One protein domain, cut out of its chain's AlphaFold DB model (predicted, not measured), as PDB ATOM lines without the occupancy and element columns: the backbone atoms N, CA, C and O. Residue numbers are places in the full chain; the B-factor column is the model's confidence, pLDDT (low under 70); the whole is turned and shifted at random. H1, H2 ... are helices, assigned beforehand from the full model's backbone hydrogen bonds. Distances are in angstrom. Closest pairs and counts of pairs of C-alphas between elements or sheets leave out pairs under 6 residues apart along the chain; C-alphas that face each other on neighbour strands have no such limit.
ATOM      1  N   VAL A 161      97.742 100.033 129.957       87.62
ATOM      2  CA  VAL A 161      96.355 100.407 130.280       87.62
ATOM      3  C   VAL A 161      95.547 100.834 129.056       87.62
ATOM      4  O   VAL A 161      94.349 100.585 128.998       87.62
ATOM      5  N   ASP A 162      96.213 101.395 128.051       85.50
ATOM      6  CA  ASP A 162      95.582 101.919 126.838       85.50
ATOM      7  C   ASP A 162      95.551 100.864 125.711       85.50
ATOM      8  O   ASP A 162      95.232 101.159 124.556       85.50
ATOM      9  N   LEU A 163      95.907  99.611 126.028       86.25
ATOM     10  CA  LEU A 163      96.068  98.541 125.054       86.25
ATOM     11  C   LEU A 163      94.731  97.863 124.717       86.25
ATOM     12  O   LEU A 163      94.209  97.062 125.489       86.25
ATOM     13  N   THR A 164      94.192  98.120 123.525       85.19
ATOM     14  CA  THR A 164      92.949  97.487 123.045       85.19
ATOM     15  C   THR A 164      93.210  96.205 122.240       85.19
ATOM     16  O   THR A 164      94.349  95.836 121.928       85.19
ATOM     17  N   ASP A 165      92.152  95.466 121.889       84.56
ATOM     18  CA  ASP A 165      92.293  94.256 121.070       84.56
ATOM     19  C   ASP A 165      92.556  94.529 119.583       84.56
ATOM     20  O   ASP A 165      92.993  93.643 118.858       84.56
ATOM     21  N   SER A 166      92.402  95.762 119.112       84.62
ATOM     22  CA  SER A 166      92.659  96.119 117.713       84.62
ATOM     23  C   SER A 166      94.074  96.657 117.461       84.62
ATOM     24  O   SER A 166      94.406  96.952 116.310       84.62
ATOM     25  N   ILE A 167      94.925  96.758 118.495       89.31
ATOM     26  CA  ILE A 167      96.257  97.381 118.398       89.31
ATOM     27  C   ILE A 167      97.422  96.457 118.776       89.31
ATOM     28  O   ILE A 167      97.303  95.522 119.567       89.31
ATOM     29  N   CYS A 168      98.568  96.702 118.146       89.94
ATOM     30  CA  CYS A 168      99.766  95.879 118.196       89.94
ATOM     31  C   CYS A 168     100.385  95.868 119.596       89.94
ATOM     32  O   CYS A 168     100.796  96.905 120.117       89.94
ATOM     33  N   ARG A 169     100.532  94.661 120.152       91.06
ATOM     34  CA  ARG A 169     101.036  94.423 121.514       91.06
ATOM     35  C   ARG A 169     102.544  94.163 121.589       91.06
ATOM     36  O   ARG A 169     103.004  93.514 122.520       91.06
ATOM     37  N   TYR A 170     103.312  94.584 120.585       89.31
ATOM     38  CA  TYR A 170     104.754  94.329 120.570       89.31
ATOM     39  C   TYR A 170     105.452  95.226 121.607       89.31
ATOM     40  O   TYR A 170     105.267  96.444 121.514       89.31
ATOM     41  N   PRO A 171     106.192  94.662 122.585       91.44
ATOM     42  CA  PRO A 171     106.857  95.438 123.628       91.44
ATOM     43  C   PRO A 171     108.103  96.139 123.081       91.44
ATOM     44  O   PRO A 171     108.883  95.551 122.332       91.44
ATOM     45  N   ILE A 172     108.291  97.395 123.470       87.81
ATOM     46  CA  ILE A 172     109.407  98.247 123.065       87.81
ATOM     47  C   ILE A 172     110.044  98.811 124.333       87.81
ATOM     48  O   ILE A 172     109.357  99.398 125.165       87.81
ATOM     49  N   GLY A 173     111.357  98.617 124.468       86.62
ATOM     50  CA  GLY A 173     112.109  98.984 125.670       86.62
ATOM     51  C   GLY A 173     112.166  97.872 126.724       86.62
ATOM     52  O   GLY A 173     111.729  96.742 126.491       86.62
ATOM     53  N   ASP A 174     112.751  98.195 127.876       86.44
ATOM     54  CA  ASP A 174     112.839  97.312 129.044       86.44
ATOM     55  C   ASP A 174     111.646  97.581 129.980       86.44
ATOM     56  O   ASP A 174     111.405  98.744 130.286       86.44
ATOM     57  N   PRO A 175     110.918  96.562 130.481       88.06
ATOM     58  CA  PRO A 175     109.813  96.746 131.431       88.06
ATOM     59  C   PRO A 175     110.143  97.530 132.712       88.06
ATOM     60  O   PRO A 175     109.223  97.920 133.429       88.06
ATOM     61  N   ARG A 176     111.426  97.704 133.051       86.88
ATOM     62  CA  ARG A 176     111.884  98.488 134.211       86.88
ATOM     63  C   ARG A 176     112.109  99.971 133.910       86.88
ATOM     64  O   ARG A 176     112.382 100.723 134.839       86.88
ATOM     65  N   ASP A 177     112.038 100.367 132.646       86.50
ATOM     66  CA  ASP A 177     112.250 101.738 132.192       86.50
ATOM     67  C   ASP A 177     110.901 102.465 132.034       86.50
ATOM     68  O   ASP A 177     109.901 101.875 131.626       86.50
ATOM     69  N   GLU A 178     110.863 103.765 132.330       82.75
ATOM     70  CA  GLU A 178     109.678 104.612 132.128       82.75
ATOM     71  C   GLU A 178     109.344 104.809 130.642       82.75
ATOM     72  O   GLU A 178     108.215 105.152 130.288       82.75
ATOM     73  N   THR A 179     110.314 104.552 129.762       84.62
ATOM     74  CA  THR A 179     110.150 104.544 128.304       84.62
ATOM     75  C   THR A 179     109.521 103.254 127.767       84.62
ATOM     76  O   THR A 179     109.318 103.126 126.556       84.62
ATOM     77  N   PHE A 180     109.184 102.299 128.643       88.50
ATOM     78  CA  PHE A 180     108.506 101.074 128.250       88.50
ATOM     79  C   PHE A 180     107.118 101.350 127.673       88.50
ATOM     80  O   PHE A 180     106.255 101.970 128.301       88.50
ATOM     81  N   GLY A 181     106.860 100.787 126.496       89.94
ATOM     82  CA  GLY A 181     105.530 100.810 125.916       89.94
ATOM     83  C   GLY A 181     105.337  99.776 124.824       89.94
ATOM     84  O   GLY A 181     106.206  98.965 124.507       89.94
ATOM     85  N   PHE A 182     104.151  99.805 124.239       90.19
ATOM     86  CA  PHE A 182     103.734  98.916 123.171       90.19
ATOM     87  C   PHE A 182     103.625  99.686 121.855       90.19
ATOM     88  O   PHE A 182     103.331 100.880 121.832       90.19
ATOM     89  N   CYS A 183     103.845  99.002 120.733       89.19
ATOM     90  CA  CYS A 183     103.861  99.613 119.399       89.19
ATOM     91  C   CYS A 183     102.627 100.476 119.061       89.19
ATOM     92  O   CYS A 183     102.768 101.489 118.370       89.19
ATOM     93  N   GLY A 184     101.426 100.058 119.474       84.88
ATOM     94  CA  GLY A 184     100.191 100.838 119.311       84.88
ATOM     95  C   GLY A 184      99.606 100.900 117.892       84.88
ATOM     96  O   GLY A 184      98.515 101.428 117.711       84.88
ATOM     97  N   HIS A 185     100.270 100.340 116.875       86.75
ATOM     98  CA  HIS A 185      99.754 100.335 115.498       86.75
ATOM     99  C   HIS A 185      98.559  99.398 115.332       86.75
ATOM    100  O   HIS A 185      98.502  98.349 115.971       86.75
ATOM    101  N   ARG A 186      97.629  99.727 114.428       84.12
ATOM    102  CA  ARG A 186      96.469  98.871 114.145       84.12
ATOM    103  C   ARG A 186      96.923  97.485 113.666       84.12
ATOM    104  O   ARG A 186      97.823  97.371 112.832       84.12
ATOM    105  N   LYS A 187      96.308  96.433 114.207       84.69
ATOM    106  CA  LYS A 187      96.460  95.065 113.696       84.69
ATOM    107  C   LYS A 187      95.791  94.972 112.320       84.69
ATOM    108  O   LYS A 187      94.782  95.637 112.080       84.69
ATOM    109  N   GLU A 188      96.328  94.148 111.426       72.75
ATOM    110  CA  GLU A 188      95.610  93.817 110.191       72.75
ATOM    111  C   GLU A 188      94.348  93.023 110.552       72.75
ATOM    112  O   GLU A 188      94.390  92.167 111.429       72.75
ATOM    113  N   LEU A 189      93.210  93.340 109.938       63.28
ATOM    114  CA  LEU A 189      91.941  92.662 110.211       63.28
ATOM    115  C   LEU A 189      91.829  91.424 109.308       63.28
ATOM    116  O   LEU A 189      91.739  91.559 108.092       63.28
ATOM    117  N   GLY A 190      91.831  90.224 109.896       64.69
ATOM    118  CA  GLY A 190      91.656  88.959 109.173       64.69
ATOM    119  C   GLY A 190      91.761  87.720 110.072       64.69
ATOM    120  O   GLY A 190      92.235  87.797 111.201       64.69
ATOM    121  N   HIS A 191      91.342  86.553 109.571       48.03
ATOM    122  CA  HIS A 191      91.277  85.296 110.345       48.03
ATOM    123  C   HIS A 191      92.643  84.730 110.791       48.03
ATOM    124  O   HIS A 191      92.687  83.852 111.648       48.03
ATOM    125  N   PHE A 192      93.750  85.254 110.254       55.56
ATOM    126  CA  PHE A 192      95.131  84.932 110.650       55.56
ATOM    127  C   PHE A 192      95.856  86.125 111.303       55.56
ATOM    128  O   PHE A 192      97.086  86.159 111.364       55.56
ATOM    129  N   ALA A 193      95.107  87.120 111.783       65.38
ATOM    130  CA  ALA A 193      95.662  88.302 112.425       65.38
ATOM    131  C   ALA A 193      96.179  87.975 113.833       65.38
ATOM    132  O   ALA A 193      95.419  87.840 114.791       65.38
ATOM    133  N   GLY A 194      97.498  87.833 113.958       77.69
ATOM    134  CA  GLY A 194      98.170  87.708 115.247       77.69
ATOM    135  C   GLY A 194      98.068  88.981 116.108       77.69
ATOM    136  O   GLY A 194      97.514  90.001 115.699       77.69
ATOM    137  N   PRO A 195      98.654  88.979 117.317       88.19
ATOM    138  CA  PRO A 195      98.592  90.106 118.257       88.19
ATOM    139  C   PRO A 195      99.386  91.351 117.814       88.19
ATOM    140  O   PRO A 195      99.422  92.352 118.540       88.19
ATOM    141  N   TYR A 196     100.038  91.308 116.651       88.19
ATOM    142  CA  TYR A 196     100.979  92.317 116.184       88.19
ATOM    143  C   TYR A 196     100.605  92.861 114.796       88.19
ATOM    144  O   TYR A 196      99.936  92.195 114.012       88.19
ATOM    145  N   CYS A 197     101.055  94.081 114.480       87.44
ATOM    146  CA  CYS A 197     100.986  94.627 113.122       87.44
ATOM    147  C   CYS A 197     101.913  93.842 112.174       87.44
ATOM    148  O   CYS A 197     102.791  93.116 112.640       87.44
ATOM    149  N   ALA A 198     101.772  94.008 110.855       82.69
ATOM    150  CA  ALA A 198     102.566  93.273 109.862       82.69
ATOM    151  C   ALA A 198     104.084  93.316 110.122       82.69
ATOM    152  O   ALA A 198     104.763  92.288 110.070       82.69
ATOM    153  N   ALA A 199     104.614  94.486 110.491       82.88
ATOM    154  CA  ALA A 199     106.033  94.657 110.791       82.88
ATOM    155  C   ALA A 199     106.485  93.818 112.002       82.88
ATOM    156  O   ALA A 199     107.467  93.076 111.927       82.88
ATOM    157  N   HIS A 200     105.744  93.882 113.110       85.88
ATOM    158  CA  HIS A 200     106.086  93.162 114.337       85.88
ATOM    159  C   HIS A 200     105.741  91.668 114.283       85.88
ATOM    160  O   HIS A 200     106.428  90.861 114.907       85.88
ATOM    161  N   SER A 201     104.748  91.279 113.484       84.94
ATOM    162  CA  SER A 201     104.460  89.878 113.168       84.94
ATOM    163  C   SER A 201     105.637  89.225 112.442       84.94
ATOM    164  O   SER A 201     106.079  88.147 112.845       84.94
ATOM    165  N   ASN A 202     106.223  89.906 111.451       79.56
ATOM    166  CA  ASN A 202     107.442  89.442 110.779       79.56
ATOM    167  C   ASN A 202     108.643  89.372 111.737       79.56
ATOM    168  O   ASN A 202     109.461  88.457 111.668       79.56
ATOM    169  N   LEU A 203     108.752  90.303 112.684       81.50
ATOM    170  CA  LEU A 203     109.839  90.270 113.660       81.50
ATOM    171  C   LEU A 203     109.709  89.104 114.657       81.50
ATOM    172  O   LEU A 203     110.712  88.466 114.986       81.50
ATOM    173  N   ALA A 204     108.490  88.821 115.124       82.44
ATOM    174  CA  ALA A 204     108.221  87.824 116.158       82.44
ATOM    175  C   ALA A 204     108.166  86.383 115.623       82.44
ATOM    176  O   ALA A 204     108.722  85.480 116.248       82.44
ATOM    177  N   TYR A 205     107.509  86.158 114.480       79.62
ATOM    178  CA  TYR A 205     107.201  84.808 113.999       79.62
ATOM    179  C   TYR A 205     108.161  84.286 112.932       79.62
ATOM    180  O   TYR A 205     108.183  83.081 112.685       79.62
ATOM    181  N   THR A 206     108.982  85.133 112.303       75.75
ATOM    182  CA  THR A 206     109.930  84.647 111.298       75.75
ATOM    183  C   THR A 206     111.128  83.946 111.971       75.75
ATOM    184  O   THR A 206     111.895  84.582 112.712       75.75
ATOM    185  N   PRO A 207     111.358  82.642 111.691       68.19
ATOM    186  CA  PRO A 207     112.513  81.906 112.187       68.19
ATOM    187  C   PRO A 207     113.820  82.643 111.869       68.19
ATOM    188  O   PRO A 207     113.943  83.225 110.785       68.19
ATOM    189  N   PRO A 208     114.844  82.579 112.739       59.19
ATOM    190  CA  PRO A 208     116.120  83.256 112.503       59.19
ATOM    191  C   PRO A 208     116.787  82.890 111.169       59.19
ATOM    192  O   PRO A 208     117.590  83.654 110.643       59.19
ATOM    193  N   GLU A 209     116.506  81.708 110.614       60.47
ATOM    194  CA  GLU A 209     116.991  81.297 109.290       60.47
ATOM    195  C   GLU A 209     116.301  82.039 108.147       60.47
ATOM    196  O   GLU A 209     116.980  82.503 107.235       60.47
ATOM    197  N   LEU A 210     114.980  82.198 108.219       59.09
ATOM    198  CA  LEU A 210     114.212  82.925 107.214       59.09
ATOM    199  C   LEU A 210     114.466  84.432 107.309       59.09
ATOM    200  O   LEU A 210     114.638  85.063 106.275       59.09
ATOM    201  N   ARG A 211     114.650  84.985 108.519       57.66
ATOM    202  CA  ARG A 211     115.107  86.378 108.692       57.66
ATOM    203  C   ARG A 211     116.478  86.617 108.068       57.66
ATOM    204  O   ARG A 211     116.688  87.652 107.462       57.66
ATOM    205  N   ARG A 212     117.398  85.650 108.169       56.88
ATOM    206  CA  ARG A 212     118.721  85.725 107.525       56.88
ATOM    207  C   ARG A 212     118.674  85.572 106.002       56.88
ATOM    208  O   ARG A 212     119.583  86.062 105.351       56.88
ATOM    209  N   ARG A 213     117.665  84.883 105.453       54.03
ATOM    210  CA  ARG A 213     117.469  84.696 104.002       54.03
ATOM    211  C   ARG A 213     116.713  85.842 103.344       54.03
ATOM    212  O   ARG A 213     117.079  86.221 102.252       54.03
ATOM    213  N   ALA A 214     115.693  86.388 104.005       49.84
ATOM    214  CA  ALA A 214     115.025  87.618 103.574       49.84
ATOM    215  C   ALA A 214     115.948  88.847 103.698       49.84
ATOM    216  O   ALA A 214     115.649  89.901 103.153       49.84
ATOM    217  N   ALA A 215     117.051  88.692 104.442       47.31
ATOM    218  CA  ALA A 215     118.128  89.657 104.606       47.31
ATOM    219  C   ALA A 215     119.364  89.415 103.724       47.31
ATOM    220  O   ALA A 215     120.448  89.919 104.030       47.31
ATOM    221  N   ALA A 216     119.222  88.571 102.706       41.94
ATOM    222  CA  ALA A 216     120.225  88.282 101.693       41.94
ATOM    223  C   ALA A 216     119.649  88.665 100.329       41.94
ATOM    224  O   ALA A 216     120.442  89.156  99.502       41.94
TER     225      ALA A 216
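What this domain is: This is residues 161 to 216 of the 216 residues of an uncharacterized protein of Mesorhizobium sp (UniProt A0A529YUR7). There is little regular structure: a long winding stretch, residues 161 to 197, folds back on itself in a slender loop whose tip, residues 174 to 179, sticks out, and two short helices follow, with H2 at the end of the flat outline away from Val 161. The printed part has 56 residues, with two named helices, H1 then H2, and no named strand. Its class is all helix, though the named elements hold only 14 residues. The whole is loose, with a radius of gyration of the C-alphas of 13.0 A and spans of 37 by 30 by 12 A.

Where its parts are: The printed part begins at C-alpha 161, (96.355, 100.407, 130.280). H1, residues 198 to 205, begins at C-alpha 198, (102.566, 93.273, 109.862), and is 10.5 A long. H2, residues 208 to 213, ends at C-alpha 213, (117.469, 84.696, 104.002).

How they stand to each other: Residues 171 to 172 make a short antiparallel pairing with residues 181 to 182. A tight link of 2 residues joins H1 to H2. The two helices are only just apart, their closest C-alphas 8.2 A from each other. Every O i to N i+4 pair is within hydrogen-bond range in H1 and H2.

The domain as a whole: The C-alphas of Val 161 and Ala 216, the two farthest apart, are 39.2 A apart. The printed part has no cut. Model confidence is under 70 at residues 189 to 193 and 207 to 216.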